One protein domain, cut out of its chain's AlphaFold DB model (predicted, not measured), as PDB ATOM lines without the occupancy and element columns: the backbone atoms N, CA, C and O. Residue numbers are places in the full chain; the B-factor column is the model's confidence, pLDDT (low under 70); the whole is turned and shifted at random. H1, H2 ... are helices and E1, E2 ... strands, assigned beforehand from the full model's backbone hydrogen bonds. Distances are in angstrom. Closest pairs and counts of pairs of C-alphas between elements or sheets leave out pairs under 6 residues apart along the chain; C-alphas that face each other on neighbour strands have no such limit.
ATOM      1  N   VAL A  33     181.532 120.783 134.928       93.88
ATOM      2  CA  VAL A  33     180.176 120.771 134.377       93.88
ATOM      3  C   VAL A  33     179.469 122.091 134.662       93.88
ATOM      4  O   VAL A  33     179.330 122.498 135.818       93.88
ATOM      5  N   GLU A  34     178.932 122.721 133.619       94.44
ATOM      6  CA  GLU A  34     178.085 123.910 133.738       94.44
ATOM      7  C   GLU A  34     176.665 123.635 133.243       94.44
ATOM      8  O   GLU A  34     176.432 122.838 132.336       94.44
ATOM      9  N   ARG A  35     175.685 124.301 133.862       93.75
ATOM     10  CA  ARG A  35     174.272 124.211 133.486       93.75
ATOM     11  C   ARG A  35     173.743 125.591 133.137       93.75
ATOM     12  O   ARG A  35     173.886 126.536 133.908       93.75
ATOM     13  N   PHE A  36     173.057 125.664 132.009       93.94
ATOM     14  CA  PHE A  36     172.480 126.873 131.451       93.94
ATOM     15  C   PHE A  36     170.997 126.666 131.171       93.94
ATOM     16  O   PHE A  36     170.527 125.554 130.929       93.94
ATOM     17  N   ARG A  37     170.252 127.768 131.159       93.94
ATOM     18  CA  ARG A  37     168.894 127.803 130.618       93.94
ATOM     19  C   ARG A  37     168.992 128.242 129.161       93.94
ATOM     20  O   ARG A  37     169.219 129.420 128.906       93.94
ATOM     21  N   ALA A  38     168.837 127.308 128.226       94.62
ATOM     22  CA  ALA A  38     168.945 127.603 126.796       94.62
ATOM     23  C   ALA A  38     167.696 128.319 126.266       94.62
ATOM     24  O   ALA A  38     167.799 129.242 125.458       94.62
ATOM     25  N   ARG A  39     166.515 127.903 126.741       93.69
ATOM     26  CA  ARG A  39     165.191 128.473 126.438       93.69
ATOM     27  C   ARG A  39     164.253 128.261 127.639       93.69
ATOM     28  O   ARG A  39     164.605 127.517 128.559       93.69
ATOM     29  N   PRO A  40     163.062 128.888 127.689       90.56
ATOM     30  CA  PRO A  40     162.063 128.559 128.707       90.56
ATOM     31  C   PRO A  40     161.768 127.053 128.735       90.56
ATOM     32  O   PRO A  40     161.439 126.466 127.711       90.56
ATOM     33  N   GLY A  41     161.931 126.420 129.898       88.88
ATOM     34  CA  GLY A  41     161.702 124.982 130.075       88.88
ATOM     35  C   GLY A  41     162.793 124.060 129.518       88.88
ATOM     36  O   GLY A  41     162.729 122.864 129.776       88.88
ATOM     37  N   ILE A  42     163.836 124.575 128.849       93.31
ATOM     38  CA  ILE A  42     164.921 123.769 128.256       93.31
ATOM     39  C   ILE A  42     166.278 124.136 128.867       93.31
ATOM     40  O   ILE A  42     166.737 125.282 128.795       93.31
ATOM     41  N   GLY A  43     166.909 123.131 129.466       94.56
ATOM     42  CA  GLY A  43     168.228 123.213 130.065       94.56
ATOM     43  C   GLY A  43     169.301 122.682 129.123       94.56
ATOM     44  O   GLY A  43     169.058 121.790 128.308       94.56
ATOM     45  N   LEU A  44     170.499 123.231 129.273       95.94
ATOM     46  CA  LEU A  44     171.697 122.789 128.586       95.94
ATOM     47  C   LEU A  44     172.774 122.513 129.633       95.94
ATOM     48  O   LEU A  44     173.103 123.392 130.424       95.94
ATOM     49  N   THR A  45     173.297 121.295 129.655       96.88
ATOM     50  CA  THR A  45     174.413 120.899 130.519       96.88
ATOM     51  C   THR A  45     175.637 120.683 129.644       96.88
ATOM     52  O   THR A  45     175.571 119.892 128.707       96.88
ATOM     53  N   VAL A  46     176.733 121.375 129.938       97.31
ATOM     54  CA  VAL A  46     178.017 121.210 129.249       97.31
ATOM     55  C   VAL A  46     178.975 120.492 130.175       97.31
ATOM     56  O   VAL A  46     179.141 120.911 131.316       97.31
ATOM     57  N   GLU A  47     179.607 119.444 129.671       96.50
ATOM     58  CA  GLU A  47     180.772 118.817 130.286       96.50
ATOM     59  C   GLU A  47     182.017 119.213 129.491       96.50
ATOM     60  O   GLU A  47     182.036 119.125 128.253       96.50
ATOM     61  N   TYR A  48     183.047 119.666 130.200       95.19
ATOM     62  CA  TYR A  48     184.279 120.178 129.613       95.19
ATOM     63  C   TYR A  48     185.421 119.162 129.694       95.19
ATOM     64  O   TYR A  48     185.508 118.354 130.615       95.19
ATOM     65  N   GLY A  49     186.330 119.229 128.721       93.31
ATOM     66  CA  GLY A  49     187.628 118.572 128.814       93.31
ATOM     67  C   GLY A  49     188.558 119.286 129.797       93.31
ATOM     68  O   GLY A  49     188.264 120.376 130.285       93.31
ATOM     69  N   SER A  50     189.740 118.711 130.031       91.50
ATOM     70  CA  SER A  50     190.778 119.335 130.870       91.50
ATOM     71  C   SER A  50     191.338 120.643 130.296       91.50
ATOM     72  O   SER A  50     192.042 121.372 130.987       91.50
ATOM     73  N   ASP A  51     191.030 120.944 129.037       92.44
ATOM     74  CA  ASP A  51     191.332 122.206 128.369       92.44
ATOM     75  C   ASP A  51     190.186 123.228 128.449       92.44
ATOM     76  O   ASP A  51     190.246 124.267 127.791       92.44
ATOM     77  N   HIS A  52     189.146 122.938 129.235       91.38
ATOM     78  CA  HIS A  52     187.947 123.762 129.407       91.38
ATOM     79  C   HIS A  52     187.175 124.037 128.108       91.38
ATOM     80  O   HIS A  52     186.424 125.008 128.004       91.38
ATOM     81  N   VAL A  53     187.308 123.156 127.114       93.69
ATOM     82  CA  VAL A  53     186.500 123.176 125.889       93.69
ATOM     83  C   VAL A  53     185.481 122.039 125.940       93.69
ATOM     84  O   VAL A  53     185.781 120.950 126.427       93.69
ATOM     85  N   ALA A  54     184.267 122.289 125.438       95.25
ATOM     86  CA  ALA A  54     183.160 121.340 125.508       95.25
ATOM     87  C   ALA A  54     183.530 119.961 124.928       95.25
ATOM     88  O   ALA A  54     184.115 119.843 123.843       95.25
ATOM     89  N   CYS A  55     183.161 118.921 125.669       96.31
ATOM     90  CA  CYS A  55     183.276 117.520 125.281       96.31
ATOM     91  C   CYS A  55     181.906 116.885 125.075       96.31
ATOM     92  O   CYS A  55     181.711 116.139 124.112       96.31
ATOM     93  N   GLN A  56     180.940 117.245 125.920       97.44
ATOM     94  CA  GLN A  56     179.557 116.837 125.758       97.44
ATOM     95  C   GLN A  56     178.613 118.000 126.049       97.44
ATOM     96  O   GLN A  56     178.844 118.801 126.952       97.44
ATOM     97  N   ILE A  57     177.533 118.083 125.278       98.00
ATOM     98  CA  ILE A  57     176.418 118.988 125.537       98.00
ATOM     99  C   ILE A  57     175.149 118.155 125.610       98.00
ATOM    100  O   ILE A  57     174.827 117.416 124.684       98.00
ATOM    101  N   LEU A  58     174.419 118.295 126.706       97.50
ATOM    102  CA  LEU A  58     173.139 117.653 126.959       97.50
ATOM    103  C   LEU A  58     172.029 118.705 126.937       97.50
ATOM    104  O   LEU A  58     172.010 119.601 127.775       97.50
ATOM    105  N   ILE A  59     171.085 118.551 126.014       97.50
ATOM    106  CA  ILE A  59     169.864 119.350 125.896       97.50
ATOM    107  C   ILE A  59     168.691 118.500 126.389       97.50
ATOM    108  O   ILE A  59     168.448 117.406 125.877       97.50
ATOM    109  N   GLN A  60     167.968 118.987 127.391       95.06
ATOM    110  CA  GLN A  60     166.831 118.289 127.995       95.06
ATOM    111  C   GLN A  60     165.898 119.293 128.683       95.06
ATOM    112  O   GLN A  60     166.289 120.449 128.884       95.06
ATOM    113  N   PRO A  61     164.688 118.895 129.102       92.25
ATOM    114  CA  PRO A  61     163.894 119.742 129.975       92.25
ATOM    115  C   PRO A  61     164.631 120.156 131.263       92.25
ATOM    116  O   PRO A  61     165.478 119.426 131.783       92.25
ATOM    117  N   SER A  62     164.351 121.369 131.737       87.19
ATOM    118  CA  SER A  62     165.152 122.154 132.701       87.19
ATOM    119  C   SER A  62     165.266 121.657 134.155       87.19
ATOM    120  O   SER A  62     165.232 122.491 135.040       87.19
ATOM    121  N   GLN A  63     165.464 120.381 134.479       75.44
ATOM    122  CA  GLN A  63     165.175 119.890 135.846       75.44
ATOM    123  C   GLN A  63     165.786 120.720 136.999       75.44
ATOM    124  O   GLN A  63     167.015 120.869 137.094       75.44
ATOM    125  N   GLN A  64     164.937 121.218 137.905       72.06
ATOM    126  CA  GLN A  64     165.370 121.848 139.154       72.06
ATOM    127  C   GLN A  64     165.927 120.788 140.115       72.06
ATOM    128  O   GLN A  64     165.206 119.932 140.608       72.06
ATOM    129  N   ILE A  65     167.230 120.852 140.398       71.50
ATOM    130  CA  ILE A  65     167.927 119.853 141.233       71.50
ATOM    131  C   ILE A  65     167.546 119.983 142.719       71.50
ATOM    132  O   ILE A  65     167.574 119.008 143.460       71.50
ATOM    133  N   LEU A  66     167.230 121.202 143.167       75.62
ATOM    134  CA  LEU A  66     167.076 121.544 144.587       75.62
ATOM    135  C   LEU A  66     165.644 121.932 144.982       75.62
ATOM    136  O   LEU A  66     165.436 122.378 146.110       75.62
ATOM    137  N   SER A  67     164.660 121.796 144.089       64.12
ATOM    138  CA  SER A  67     163.260 122.097 144.404       64.12
ATOM    139  C   SER A  67     162.368 120.876 144.192       64.12
ATOM    140  O   SER A  67     162.586 120.063 143.300       64.12
ATOM    141  N   SER A  68     161.361 120.743 145.054       57.66
ATOM    142  CA  SER A  68     160.373 119.661 145.030       57.66
ATOM    143  C   SER A  68     159.149 119.974 144.162       57.66
ATOM    144  O   SER A  68     158.184 119.214 144.175       57.66
ATOM    145  N   GLN A  69     159.140 121.104 143.445       55.12
ATOM    146  CA  GLN A  69     158.043 121.452 142.541       55.12
ATOM    147  C   GLN A  69     158.256 120.763 141.195       55.12
ATOM    148  O   GLN A  69     158.855 121.300 140.265       55.12
ATOM    149  N   GLU A  70     157.761 119.533 141.136       55.19
ATOM    150  CA  GLU A  70     157.676 118.712 139.939       55.19
ATOM    151  C   GLU A  70     156.529 119.190 139.047       55.19
ATOM    152  O   GLU A  70     155.417 118.683 139.130       55.19
ATOM    153  N   GLU A  71     156.795 120.143 138.160       55.94
ATOM    154  CA  GLU A  71     156.071 120.196 136.887       55.94
ATOM    155  C   GLU A  71     156.891 120.958 135.848       55.94
ATOM    156  O   GLU A  71     156.667 122.122 135.525       55.94
ATOM    157  N   GLU A  72     157.901 120.274 135.323       57.91
ATOM    158  CA  GLU A  72     158.552 120.702 134.094       57.91
ATOM    159  C   GLU A  72     157.997 119.946 132.895       57.91
ATOM    160  O   GLU A  72     157.550 118.799 133.006       57.91
ATOM    161  N   ALA A  73     158.030 120.600 131.730       62.59
ATOM    162  CA  ALA A  73     157.703 119.971 130.460       62.59
ATOM    163  C   ALA A  73     158.493 118.660 130.332       62.59
ATOM    164  O   ALA A  73     159.712 118.658 130.405       62.59
ATOM    165  N   ARG A  74     157.818 117.520 130.158       79.31
ATOM    166  CA  ARG A  74     158.510 116.220 130.026       79.31
ATOM    167  C   ARG A  74     159.218 116.055 128.685       79.31
ATOM    168  O   ARG A  74     160.066 115.181 128.543       79.31
ATOM    169  N   PHE A  75     158.839 116.875 127.712       88.50
ATOM    170  CA  PHE A  75     159.311 116.804 126.344       88.50
ATOM    171  C   PHE A  75     159.554 118.210 125.806       88.50
ATOM    172  O   PHE A  75     158.959 119.183 126.267       88.50
ATOM    173  N   MET A  76     160.406 118.296 124.798       92.62
ATOM    174  CA  MET A  76     160.728 119.517 124.075       92.62
ATOM    175  C   MET A  76     160.198 119.411 122.647       92.62
ATOM    176  O   MET A  76     159.990 118.312 122.111       92.62
ATOM    177  N   SER A  77     159.962 120.561 122.020       92.69
ATOM    178  CA  SER A  77     159.614 120.586 120.604       92.69
ATOM    179  C   SER A  77     160.832 120.200 119.757       92.69
ATOM    180  O   SER A  77     161.958 120.601 120.057       92.69
ATOM    181  N   SER A  78     160.609 119.418 118.699       92.50
ATOM    182  CA  SER A  78     161.688 118.994 117.796       92.50
ATOM    183  C   SER A  78     162.340 120.178 117.073       92.50
ATOM    184  O   SER A  78     163.557 120.209 116.933       92.50
ATOM    185  N   GLU A  79     161.538 121.184 116.706       94.38
ATOM    186  CA  GLU A  79     161.983 122.450 116.106       94.38
ATOM    187  C   GLU A  79     162.939 123.200 117.040       94.38
ATOM    188  O   GLU A  79     164.069 123.490 116.668       94.38
ATOM    189  N   THR A  80     162.543 123.405 118.300       94.88
ATOM    190  CA  THR A  80     163.384 124.110 119.277       94.88
ATOM    191  C   THR A  80     164.683 123.361 119.572       94.88
ATOM    192  O   THR A  80     165.721 123.991 119.752       94.88
ATOM    193  N   VAL A  81     164.655 122.025 119.628       95.75
ATOM    194  CA  VAL A  81     165.883 121.230 119.795       95.75
ATOM    195  C   VAL A  81     166.799 121.384 118.584       95.75
ATOM    196  O   VAL A  81     168.001 121.552 118.766       95.75
ATOM    197  N   THR A  82     166.249 121.374 117.368       96.31
ATOM    198  CA  THR A  82     167.021 121.622 116.144       96.31
ATOM    199  C   THR A  82     167.657 123.011 116.148       96.31
ATOM    200  O   THR A  82     168.855 123.103 115.892       96.31
ATOM    201  N   ASP A  83     166.925 124.061 116.524       97.12
ATOM    202  CA  ASP A  83     167.478 125.421 116.612       97.12
ATOM    203  C   ASP A  83     168.656 125.491 117.593       97.12
ATOM    204  O   ASP A  83     169.713 126.032 117.272       97.12
ATOM    205  N   ILE A  84     168.512 124.882 118.777       97.44
ATOM    206  CA  ILE A  84     169.594 124.836 119.771       97.44
ATOM    207  C   ILE A  84     170.797 124.053 119.223       97.44
ATOM    208  O   ILE A  84     171.935 124.467 119.430       97.44
ATOM    209  N   LEU A  85     170.578 122.940 118.515       97.19
ATOM    210  CA  LEU A  85     171.662 122.169 117.895       97.19
ATOM    211  C   LEU A  85     172.413 122.977 116.824       97.19
ATOM    212  O   LEU A  85     173.636 122.860 116.726       97.19
ATOM    213  N   GLU A  86     171.719 123.803 116.041       96.75
ATOM    214  CA  GLU A  86     172.360 124.709 115.077       96.75
ATOM    215  C   GLU A  86     173.152 125.836 115.756       96.75
ATOM    216  O   GLU A  86     174.189 126.242 115.235       96.75
ATOM    217  N   GLU A  87     172.730 126.296 116.936       96.44
ATOM    218  CA  GLU A  87     173.469 127.295 117.724       96.44
ATOM    219  C   GLU A  87     174.757 126.729 118.335       96.44
ATOM    220  O   GLU A  87     175.812 127.360 118.265       96.44
ATOM    221  N   VAL A  88     174.681 125.545 118.953       96.38
ATOM    222  CA  VAL A  88     175.801 124.991 119.740       96.38
ATOM    223  C   VAL A  88     176.813 124.238 118.887       96.38
ATOM    224  O   VAL A  88     177.981 124.130 119.259       96.38
ATOM    225  N   VAL A  89     176.371 123.694 117.755       96.25
ATOM    226  CA  VAL A  89     177.229 122.982 116.814       96.25
ATOM    227  C   VAL A  89     176.740 123.242 115.387       96.25
ATOM    228  O   VAL A  89     176.081 122.389 114.797       96.25
ATOM    229  N   PRO A  90     177.042 124.410 114.794       94.94
ATOM    230  CA  PRO A  90     176.612 124.739 113.434       94.94
ATOM    231  C   PRO A  90     177.102 123.708 112.411       94.94
ATOM    232  O   PRO A  90     178.196 123.160 112.576       94.94
ATOM    233  N   VAL A  91     176.365 123.496 111.311       89.81
ATOM    234  CA  VAL A  91     176.729 122.527 110.248       89.81
ATOM    235  C   VAL A  91     178.198 122.622 109.812       89.81
ATOM    236  O   VAL A  91     178.871 121.600 109.706       89.81
ATOM    237  N   GLY A  92     178.740 123.836 109.645       89.94
ATOM    238  CA  GLY A  92     180.142 124.040 109.246       89.94
ATOM    239  C   GLY A  92     181.185 123.525 110.249       89.94
ATOM    240  O   GLY A  92     182.332 123.305 109.876       89.94
ATOM    241  N   THR A  93     180.798 123.304 111.508       92.81
ATOM    242  CA  THR A  93     181.672 122.775 112.571       92.81
ATOM    243  C   THR A  93     181.556 121.259 112.744       92.81
ATOM    244  O   THR A  93     182.512 120.620 113.184       92.81
ATOM    245  N   ARG A  94     180.420 120.660 112.352       93.94
ATOM    246  CA  ARG A  94     180.149 119.215 112.484       93.94
ATOM    247  C   ARG A  94     181.076 118.365 111.614       93.94
ATOM    248  O   ARG A  94     181.420 117.247 111.995       93.94
ATOM    249  N   GLY A  95     181.484 118.916 110.471       94.31
ATOM    250  CA  GLY A  95     182.113 118.164 109.390       94.31
ATOM    251  C   GLY A  95     181.080 117.366 108.595       94.31
ATOM    252  O   GLY A  95     179.872 117.586 108.720       94.31
ATOM    253  N   LYS A  96     181.548 116.448 107.751       95.44
ATOM    254  CA  LYS A  96     180.670 115.609 106.929       95.44
ATOM    255  C   LYS A  96     179.965 114.549 107.780       95.44
ATOM    256  O   LYS A  96     180.560 113.996 108.702       95.44
ATOM    257  N   GLU A  97     178.724 114.218 107.435       96.19
ATOM    258  CA  GLU A  97     178.066 113.015 107.947       96.19
ATOM    259  C   GLU A  97     178.780 111.757 107.425       96.19
ATOM    260  O   GLU A  97     179.012 111.596 106.221       96.19
ATOM    261  N   ILE A  98     179.148 110.873 108.347       97.38
ATOM    262  CA  ILE A  98     179.876 109.624 108.092       97.38
ATOM    263  C   ILE A  98     179.067 108.382 108.471       97.38
ATOM    264  O   ILE A  98     179.478 107.268 108.149       97.38
ATOM    265  N   GLY A  99     177.927 108.550 109.144       96.56
ATOM    266  CA  GLY A  99     177.052 107.444 109.497       96.56
ATOM    267  C   GLY A  99     175.761 107.892 110.167       96.56
ATOM    268  O   GLY A  99     175.662 108.993 110.706       96.56
ATOM    269  N   HIS A 100     174.786 106.990 110.160       97.12
ATOM    270  CA  HIS A 100     173.482 107.191 110.773       97.12
ATOM    271  C   HIS A 100     173.025 105.893 111.432       97.12
ATOM    272  O   HIS A 100     173.121 104.817 110.836       97.12
ATOM    273  N   VAL A 101     172.566 105.984 112.678       96.25
ATOM    274  CA  VAL A 101     172.021 104.857 113.435       96.25
ATOM    275  C   VAL A 101     170.639 105.237 113.924       96.25
ATOM    276  O   VAL A 101     170.479 106.181 114.688       96.25
ATOM    277  N   TYR A 102     169.647 104.447 113.540       96.00
ATOM    278  CA  TYR A 102     168.272 104.619 113.978       96.00
ATOM    279  C   TYR A 102     167.780 103.364 114.694       96.00
ATOM    280  O   TYR A 102     167.976 102.237 114.228       96.00
ATOM    281  N   SER A 103     167.120 103.550 115.833       93.75
ATOM    282  CA  SER A 103     166.497 102.472 116.589       93.75
ATOM    283  C   SER A 103     165.162 102.921 117.164       93.75
ATOM    284  O   SER A 103     165.072 103.957 117.814       93.75
ATOM    285  N   ALA A 104     164.131 102.102 116.977       92.56
ATOM    286  CA  ALA A 104     162.821 102.303 117.577       92.56
ATOM    287  C   ALA A 104     162.467 101.093 118.447       92.56
ATOM    288  O   ALA A 104     162.561  99.945 118.003       92.56
ATOM    289  N   LYS A 105     162.063 101.342 119.696       90.12
ATOM    290  CA  LYS A 105     161.599 100.315 120.638       90.12
ATOM    291  C   LYS A 105     160.383 100.817 121.404       90.12
ATOM    292  O   LYS A 105     160.478 101.716 122.240       90.12
ATOM    293  N   GLY A 106     159.234 100.192 121.151       89.62
ATOM    294  CA  GLY A 106     157.965 100.648 121.711       89.62
ATOM    295  C   GLY A 106     157.688 102.084 121.271       89.62
ATOM    296  O   GLY A 106     157.619 102.350 120.078       89.62
ATOM    297  N   CYS A 107     157.571 103.001 122.229       89.12
ATOM    298  CA  CYS A 107     157.379 104.424 121.945       89.12
ATOM    299  C   CYS A 107     158.656 105.253 121.933       89.12
ATOM    300  O   CYS A 107     158.566 106.444 121.659       89.12
ATOM    301  N   ASN A 108     159.807 104.662 122.243       89.50
ATOM    302  CA  ASN A 108     161.068 105.384 122.251       89.50
ATOM    303  C   ASN A 108     161.758 105.210 120.905       89.50
ATOM    304  O   ASN A 108     161.990 104.084 120.456       89.50
ATOM    305  N   GLU A 109     162.112 106.329 120.302       92.94
ATOM    306  CA  GLU A 109     162.986 106.400 119.146       92.94
ATOM    307  C   GLU A 109     164.318 107.008 119.567       92.94
ATOM    308  O   GLU A 109     164.402 107.869 120.451       92.94
ATOM    309  N   PHE A 110     165.372 106.496 118.957       93.94
ATOM    310  CA  PHE A 110     166.735 106.919 119.170       93.94
ATOM    311  C   PHE A 110     167.409 107.057 117.813       93.94
ATOM    312  O   PHE A 110     167.443 106.107 117.029       93.94
ATOM    313  N   ASP A 111     167.911 108.252 117.545       96.25
ATOM    314  CA  ASP A 111     168.529 108.639 116.286       96.25
ATOM    315  C   ASP A 111     169.924 109.186 116.594       96.25
ATOM    316  O   ASP A 111     170.058 110.116 117.391       96.25
ATOM    317  N   ILE A 112     170.958 108.585 116.012       97.31
ATOM    318  CA  ILE A 112     172.324 109.090 116.071       97.31
ATOM    319  C   ILE A 112     172.794 109.445 114.665       97.31
ATOM    320  O   ILE A 112     172.903 108.578 113.797       97.31
ATOM    321  N   THR A 113     173.196 110.698 114.483       97.62
ATOM    322  CA  THR A 113     173.961 111.157 113.323       97.62
ATOM    323  C   THR A 113     175.437 111.261 113.693       97.62
ATOM    324  O   THR A 113     175.838 112.063 114.540       97.62
ATOM    325  N   GLU A 114     176.271 110.464 113.035       97.75
ATOM    326  CA  GLU A 114     177.720 110.499 113.185       97.75
ATOM    327  C   GLU A 114     178.318 111.447 112.147       97.75
ATOM    328  O   GLU A 114     178.230 111.203 110.946       97.75
ATOM    329  N   CYS A 115     178.966 112.517 112.605       97.38
ATOM    330  CA  CYS A 115     179.732 113.439 111.767       97.38
ATOM    331  C   CYS A 115     181.239 113.278 112.028       97.38
ATOM    332  O   CYS A 115     181.646 112.609 112.980       97.38
ATOM    333  N   GLU A 116     182.091 113.885 111.205       96.31
ATOM    334  CA  GLU A 116     183.551 113.821 111.387       96.31
ATOM    335  C   GLU A 116     184.002 114.353 112.756       96.31
ATOM    336  O   GLU A 116     184.806 113.706 113.427       96.31
ATOM    337  N   ASN A 117     183.442 115.481 113.205       96.38
ATOM    338  CA  ASN A 117     183.895 116.164 114.423       96.38
ATOM    339  C   ASN A 117     182.990 115.922 115.639       96.38
ATOM    340  O   ASN A 117     183.410 116.165 116.772       96.38
ATOM    341  N   VAL A 118     181.753 115.456 115.432       97.25
ATOM    342  CA  VAL A 118     180.759 115.255 116.500       97.25
ATOM    343  C   VAL A 118     179.879 114.030 116.258       97.25
ATOM    344  O   VAL A 118     179.719 113.582 115.126       97.25
ATOM    345  N   SER A 119     179.271 113.516 117.323       97.56
ATOM    346  CA  SER A 119     178.120 112.609 117.275       97.56
ATOM    347  C   SER A 119     176.906 113.331 117.861       97.56
ATOM    348  O   SER A 119     177.001 113.928 118.939       97.56
ATOM    349  N   LEU A 120     175.791 113.324 117.134       97.81
ATOM    350  CA  LEU A 120     174.526 113.932 117.540       97.81
ATOM    351  C   LEU A 120     173.537 112.817 117.848       97.81
ATOM    352  O   LEU A 120     173.139 112.103 116.940       97.81
ATOM    353  N   ALA A 121     173.122 112.679 119.102       97.44
ATOM    354  CA  ALA A 121     172.147 111.680 119.523       97.44
ATOM    355  C   ALA A 121     170.847 112.356 119.968       97.44
ATOM    356  O   ALA A 121     170.870 113.234 120.831       97.44
ATOM    357  N   ARG A 122     169.710 111.926 119.431       96.75
ATOM    358  CA  ARG A 122     168.366 112.389 119.796       96.75
ATOM    359  C   ARG A 122     167.545 111.225 120.316       96.75
ATOM    360  O   ARG A 122     167.640 110.108 119.811       96.75
ATOM    361  N   SER A 123     166.727 111.495 121.324       94.44
ATOM    362  CA  SER A 123     165.756 110.543 121.847       94.44
ATOM    363  C   SER A 123     164.373 111.173 121.870       94.44
ATOM    364  O   SER A 123     164.176 112.234 122.468       94.44
ATOM    365  N   THR A 124     163.417 110.502 121.237       92.44
ATOM    366  CA  THR A 124     162.035 110.960 121.084       92.44
ATOM    367  C   THR A 124     161.044 109.936 121.626       92.44
ATOM    368  O   THR A 124     161.307 108.734 121.651       92.44
ATOM    369  N   HIS A 125     159.878 110.418 122.062       89.62
ATOM    370  CA  HIS A 125     158.777 109.592 122.548       89.62
ATOM    371  C   HIS A 125     157.520 109.760 121.681       89.62
ATOM    372  O   HIS A 125     156.832 110.783 121.740       89.62
ATOM    373  N   ASN A 126     157.167 108.732 120.910       83.62
ATOM    374  CA  ASN A 126     156.116 108.793 119.887       83.62
ATOM    375  C   ASN A 126     154.751 108.218 120.288       83.62
ATOM    376  O   ASN A 126     153.837 108.234 119.468       83.62
ATOM    377  N   CYS A 127     154.532 107.800 121.543       80.81
ATOM    378  CA  CYS A 127     153.179 107.421 122.006       80.81
ATOM    379  C   CYS A 127     152.173 108.594 121.960       80.81
ATOM    380  O   CYS A 127     150.971 108.375 122.095       80.81
ATOM    381  N   LEU A 128     152.641 109.840 121.829       71.38
ATOM    382  CA  LEU A 128     151.808 111.045 121.779       71.38
ATOM    383  C   LEU A 128     151.922 111.716 120.395       71.38
ATOM    384  O   LEU A 128     152.360 112.866 120.309       71.38
ATOM    385  N   PRO A 129     151.546 111.027 119.298       61.31
ATOM    386  CA  PRO A 129     151.891 111.423 117.928       61.31
ATOM    387  C   PRO A 129     151.296 112.771 117.488       61.31
ATOM    388  O   PRO A 129     151.736 113.341 116.496       61.31
ATOM    389  N   LEU A 130     150.319 113.308 118.227       66.12
ATOM    390  CA  LEU A 130     149.652 114.576 117.916       66.12
ATOM    391  C   LEU A 130     150.339 115.813 118.518       66.12
ATOM    392  O   LEU A 130     149.933 116.934 118.214       66.12
ATOM    393  N   LYS A 131     151.359 115.650 119.374       69.50
ATOM    394  CA  LYS A 131     152.057 116.783 120.000       69.50
ATOM    395  C   LYS A 131     153.360 117.115 119.273       69.50
ATOM    396  O   LYS A 131     154.110 116.238 118.848       69.50
ATOM    397  N   ARG A 132     153.651 118.417 119.162       75.38
ATOM    398  CA  ARG A 132     154.961 118.918 118.699       75.38
ATOM    399  C   ARG A 132     156.085 118.572 119.683       75.38
ATOM    400  O   ARG A 132     157.234 118.451 119.277       75.38
ATOM    401  N   GLU A 133     155.737 118.405 120.956       80.12
ATOM    402  CA  GLU A 133     156.637 118.064 122.055       80.12
ATOM    403  C   GLU A 133     156.830 116.549 122.143       80.12
ATOM    404  O   GLU A 133     155.936 115.827 122.590       80.12
ATOM    405  N   ARG A 134     157.986 116.070 121.683       87.94
ATOM    406  CA  ARG A 134     158.330 114.638 121.663       87.94
ATOM    407  C   ARG A 134     159.790 114.362 121.994       87.94
ATOM    408  O   ARG A 134     160.114 113.230 122.328       87.94
ATOM    409  N   GLU A 135     160.661 115.366 121.932       92.44
ATOM    410  CA  GLU A 135     162.077 115.213 122.266       92.44
ATOM    411  C   GLU A 135     162.235 115.062 123.774       92.44
ATOM    412  O   GLU A 135     161.874 115.954 124.540       92.44
ATOM    413  N   MET A 136     162.793 113.943 124.209       91.25
ATOM    414  CA  MET A 136     163.152 113.728 125.608       91.25
ATOM    415  C   MET A 136     164.511 114.348 125.914       91.25
ATOM    416  O   MET A 136     164.713 114.943 126.972       91.25
ATOM    417  N   ARG A 137     165.451 114.182 124.980       94.12
ATOM    418  CA  ARG A 137     166.853 114.554 125.143       94.12
ATOM    419  C   ARG A 137     167.539 114.643 123.783       94.12
ATOM    420  O   ARG A 137     167.312 113.789 122.929       94.12
ATOM    421  N   ALA A 138     168.452 115.594 123.640       97.44
ATOM    422  CA  ALA A 138     169.474 115.586 122.600       97.44
ATOM    423  C   ALA A 138     170.865 115.704 123.233       97.44
ATOM    424  O   ALA A 138     171.034 116.341 124.271       97.44
ATOM    425  N   THR A 139     171.857 115.044 122.647       97.94
ATOM    426  CA  THR A 139     173.239 115.041 123.129       97.94
ATOM    427  C   THR A 139     174.186 115.287 121.965       97.94
ATOM    428  O   THR A 139     174.080 114.629 120.935       97.94
ATOM    429  N   VAL A 140     175.121 116.212 122.146       98.00
ATOM    430  CA  VAL A 140     176.263 116.429 121.256       98.00
ATOM    431  C   VAL A 140     177.492 115.876 121.954       98.00
ATOM    432  O   VAL A 140     177.769 116.267 123.085       98.00
ATOM    433  N   THR A 141     178.240 115.006 121.287       97.31
ATOM    434  CA  THR A 141     179.517 114.482 121.788       97.31
ATOM    435  C   THR A 141     180.626 114.861 120.815       97.31
ATOM    436  O   THR A 141     180.586 114.468 119.649       97.31
ATOM    437  N   PHE A 142     181.618 115.623 121.275       96.75
ATOM    438  CA  PHE A 142     182.734 116.076 120.447       96.75
ATOM    439  C   PHE A 142     183.821 115.000 120.331       96.75
ATOM    440  O   PHE A 142     184.293 114.453 121.329       96.75
ATOM    441  N   LYS A 143     184.273 114.727 119.103       95.25
ATOM    442  CA  LYS A 143     185.297 113.716 118.792       95.25
ATOM    443  C   LYS A 143     186.702 114.300 118.928       95.25
ATOM    444  O   LYS A 143     187.412 114.515 117.950       95.25
ATOM    445  N   ARG A 144     187.096 114.601 120.164       93.75
ATOM    446  CA  ARG A 144     188.392 115.220 120.490       93.75
ATOM    447  C   ARG A 144     189.181 114.304 121.419       93.75
ATOM    448  O   ARG A 144     188.611 113.730 122.340       93.75
ATOM    449  N   ALA A 145     190.497 114.206 121.224       91.19
ATOM    450  CA  ALA A 145     191.355 113.313 122.013       91.19
ATOM    451  C   ALA A 145     191.259 113.567 123.531       91.19
ATOM    452  O   ALA A 145     191.221 112.622 124.312       91.19
ATOM    453  N   VAL A 146     191.142 114.839 123.930       91.38
ATOM    454  CA  VAL A 146     190.998 115.270 125.331       91.38
ATOM    455  C   VAL A 146     189.692 114.770 125.973       91.38
ATOM    456  O   VAL A 146     189.640 114.578 127.182       91.38
ATOM    457  N   CYS A 147     188.649 114.502 125.180       89.31
ATOM    458  CA  CYS A 147     187.352 114.029 125.677       89.31
ATOM    459  C   CYS A 147     187.310 112.509 125.901       89.31
ATOM    460  O   CYS A 147     186.545 112.018 126.723       89.31
ATOM    461  N   ILE A 148     188.148 111.750 125.187       69.88
ATOM    462  CA  ILE A 148     188.142 110.278 125.213       69.88
ATOM    463  C   ILE A 148     188.694 109.737 126.547       69.88
ATOM    464  O   ILE A 148     188.335 108.640 126.966       69.88
ATOM    465  N   SER A 149     189.521 110.509 127.261       55.75
ATOM    466  CA  SER A 149     190.074 110.093 128.558       55.75
ATOM    467  C   SER A 149     189.074 110.124 129.720       55.75
ATOM    468  O   SER A 149     189.422 109.650 130.797       55.75
ATOM    469  N   GLN A 150     187.866 110.666 129.522       50.94
ATOM    470  CA  GLN A 150     186.853 110.843 130.573       50.94
ATOM    471  C   GLN A 150     185.718 109.798 130.525       50.94
ATOM    472  O   GLN A 150     184.910 109.733 131.442       50.94
TER     473      GLN A 150
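This is residues 33 to 150 of the 152 residues of an uncharacterized protein of Acidobacteria bacterium (UniProt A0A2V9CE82). One wide, twisted sheet of seven strands makes the body, and the helix H1 packs on one of its faces, running along the strands. The short H3 sits on the opposite face at one end of the strands, H2 only grazes the sheet, and residues 65 to 70 of a long loop stick out. The printed part has 118 residues, in the order E1, E2, E3, H1, H2, E4, E5, E6, E7, H3. The sheet's order is E1, E2, E3, E7, E6, E5, E4, all antiparallel, and the class is mixed, helices and strands. The whole is compact, with a radius of gyration of the C-alphas of 14.8 A and spans of 38 by 33 by 23 A.

E1, residues 33 to 39, begins at C-alpha 33 (180.176, 120.771, 134.377). E2 is residues 42 to 48 and E3 residues 54 to 61, 19.8 A long. H1, residues 78 to 88, is 15.5 A long and begins at C-alpha 78 (161.688, 118.994, 117.796). H2 is residues 91 to 94. E4, residues 97 to 105, measures 24.4 A, E5, residues 108 to 115, 22.9 A, and E6, residues 118 to 125, 23.5 A. E7, residues 133 to 142, is 26.2 A long. H3, residues 145 to 148, ends at C-alpha 148 (188.142, 110.278, 125.213).

E1, E2 and E3 form a meander, each strand the antiparallel neighbour of the one before; E4, E5, E6 and E7 form another. E1 and E2 are a hairpin, with N 36 and O 44 2.8 A apart, within hydrogen-bond range. The inner strands E3 and E7 are antiparallel at 173 degrees, with N 59 and O 138 at 2.8 A. E7 and E6 are a hairpin, with N 139 and O 121 at 2.7 A. The edge strands are E1 and E4, which are apart. H1 is on the sheet at a height of 8.1 A, over E3 and only just over E7, on which 3 of its C-alphas fall; its line and that of E3 stand at 25 degrees on the local plane. The closest C-alphas of H1 and E7 are those of Ser 78 and Glu 135, 5.9 A apart. H3 is on the opposite face, over none of the strands; its Cys 147 and Cys 55 of E3 have their C-alphas 5.4 A apart. In H1 every O i to N i+4 pair is within hydrogen-bond range; H2 and H3 are too short for such a pair.

The two C-alphas farthest apart are those of Asp 51 and Leu 130, 43.6 A. The printed part has no cut. The link from E3 to H1, 16 residues, is long; within it residues 65 to 70 stand free, and residues 76 to 77 pair antiparallel with residues 133 to 135 of E7. The mean pLDDT of the printed part is 89.1, and it is under 70 at residues 67 to 73, 129 to 131 and 148 to 150.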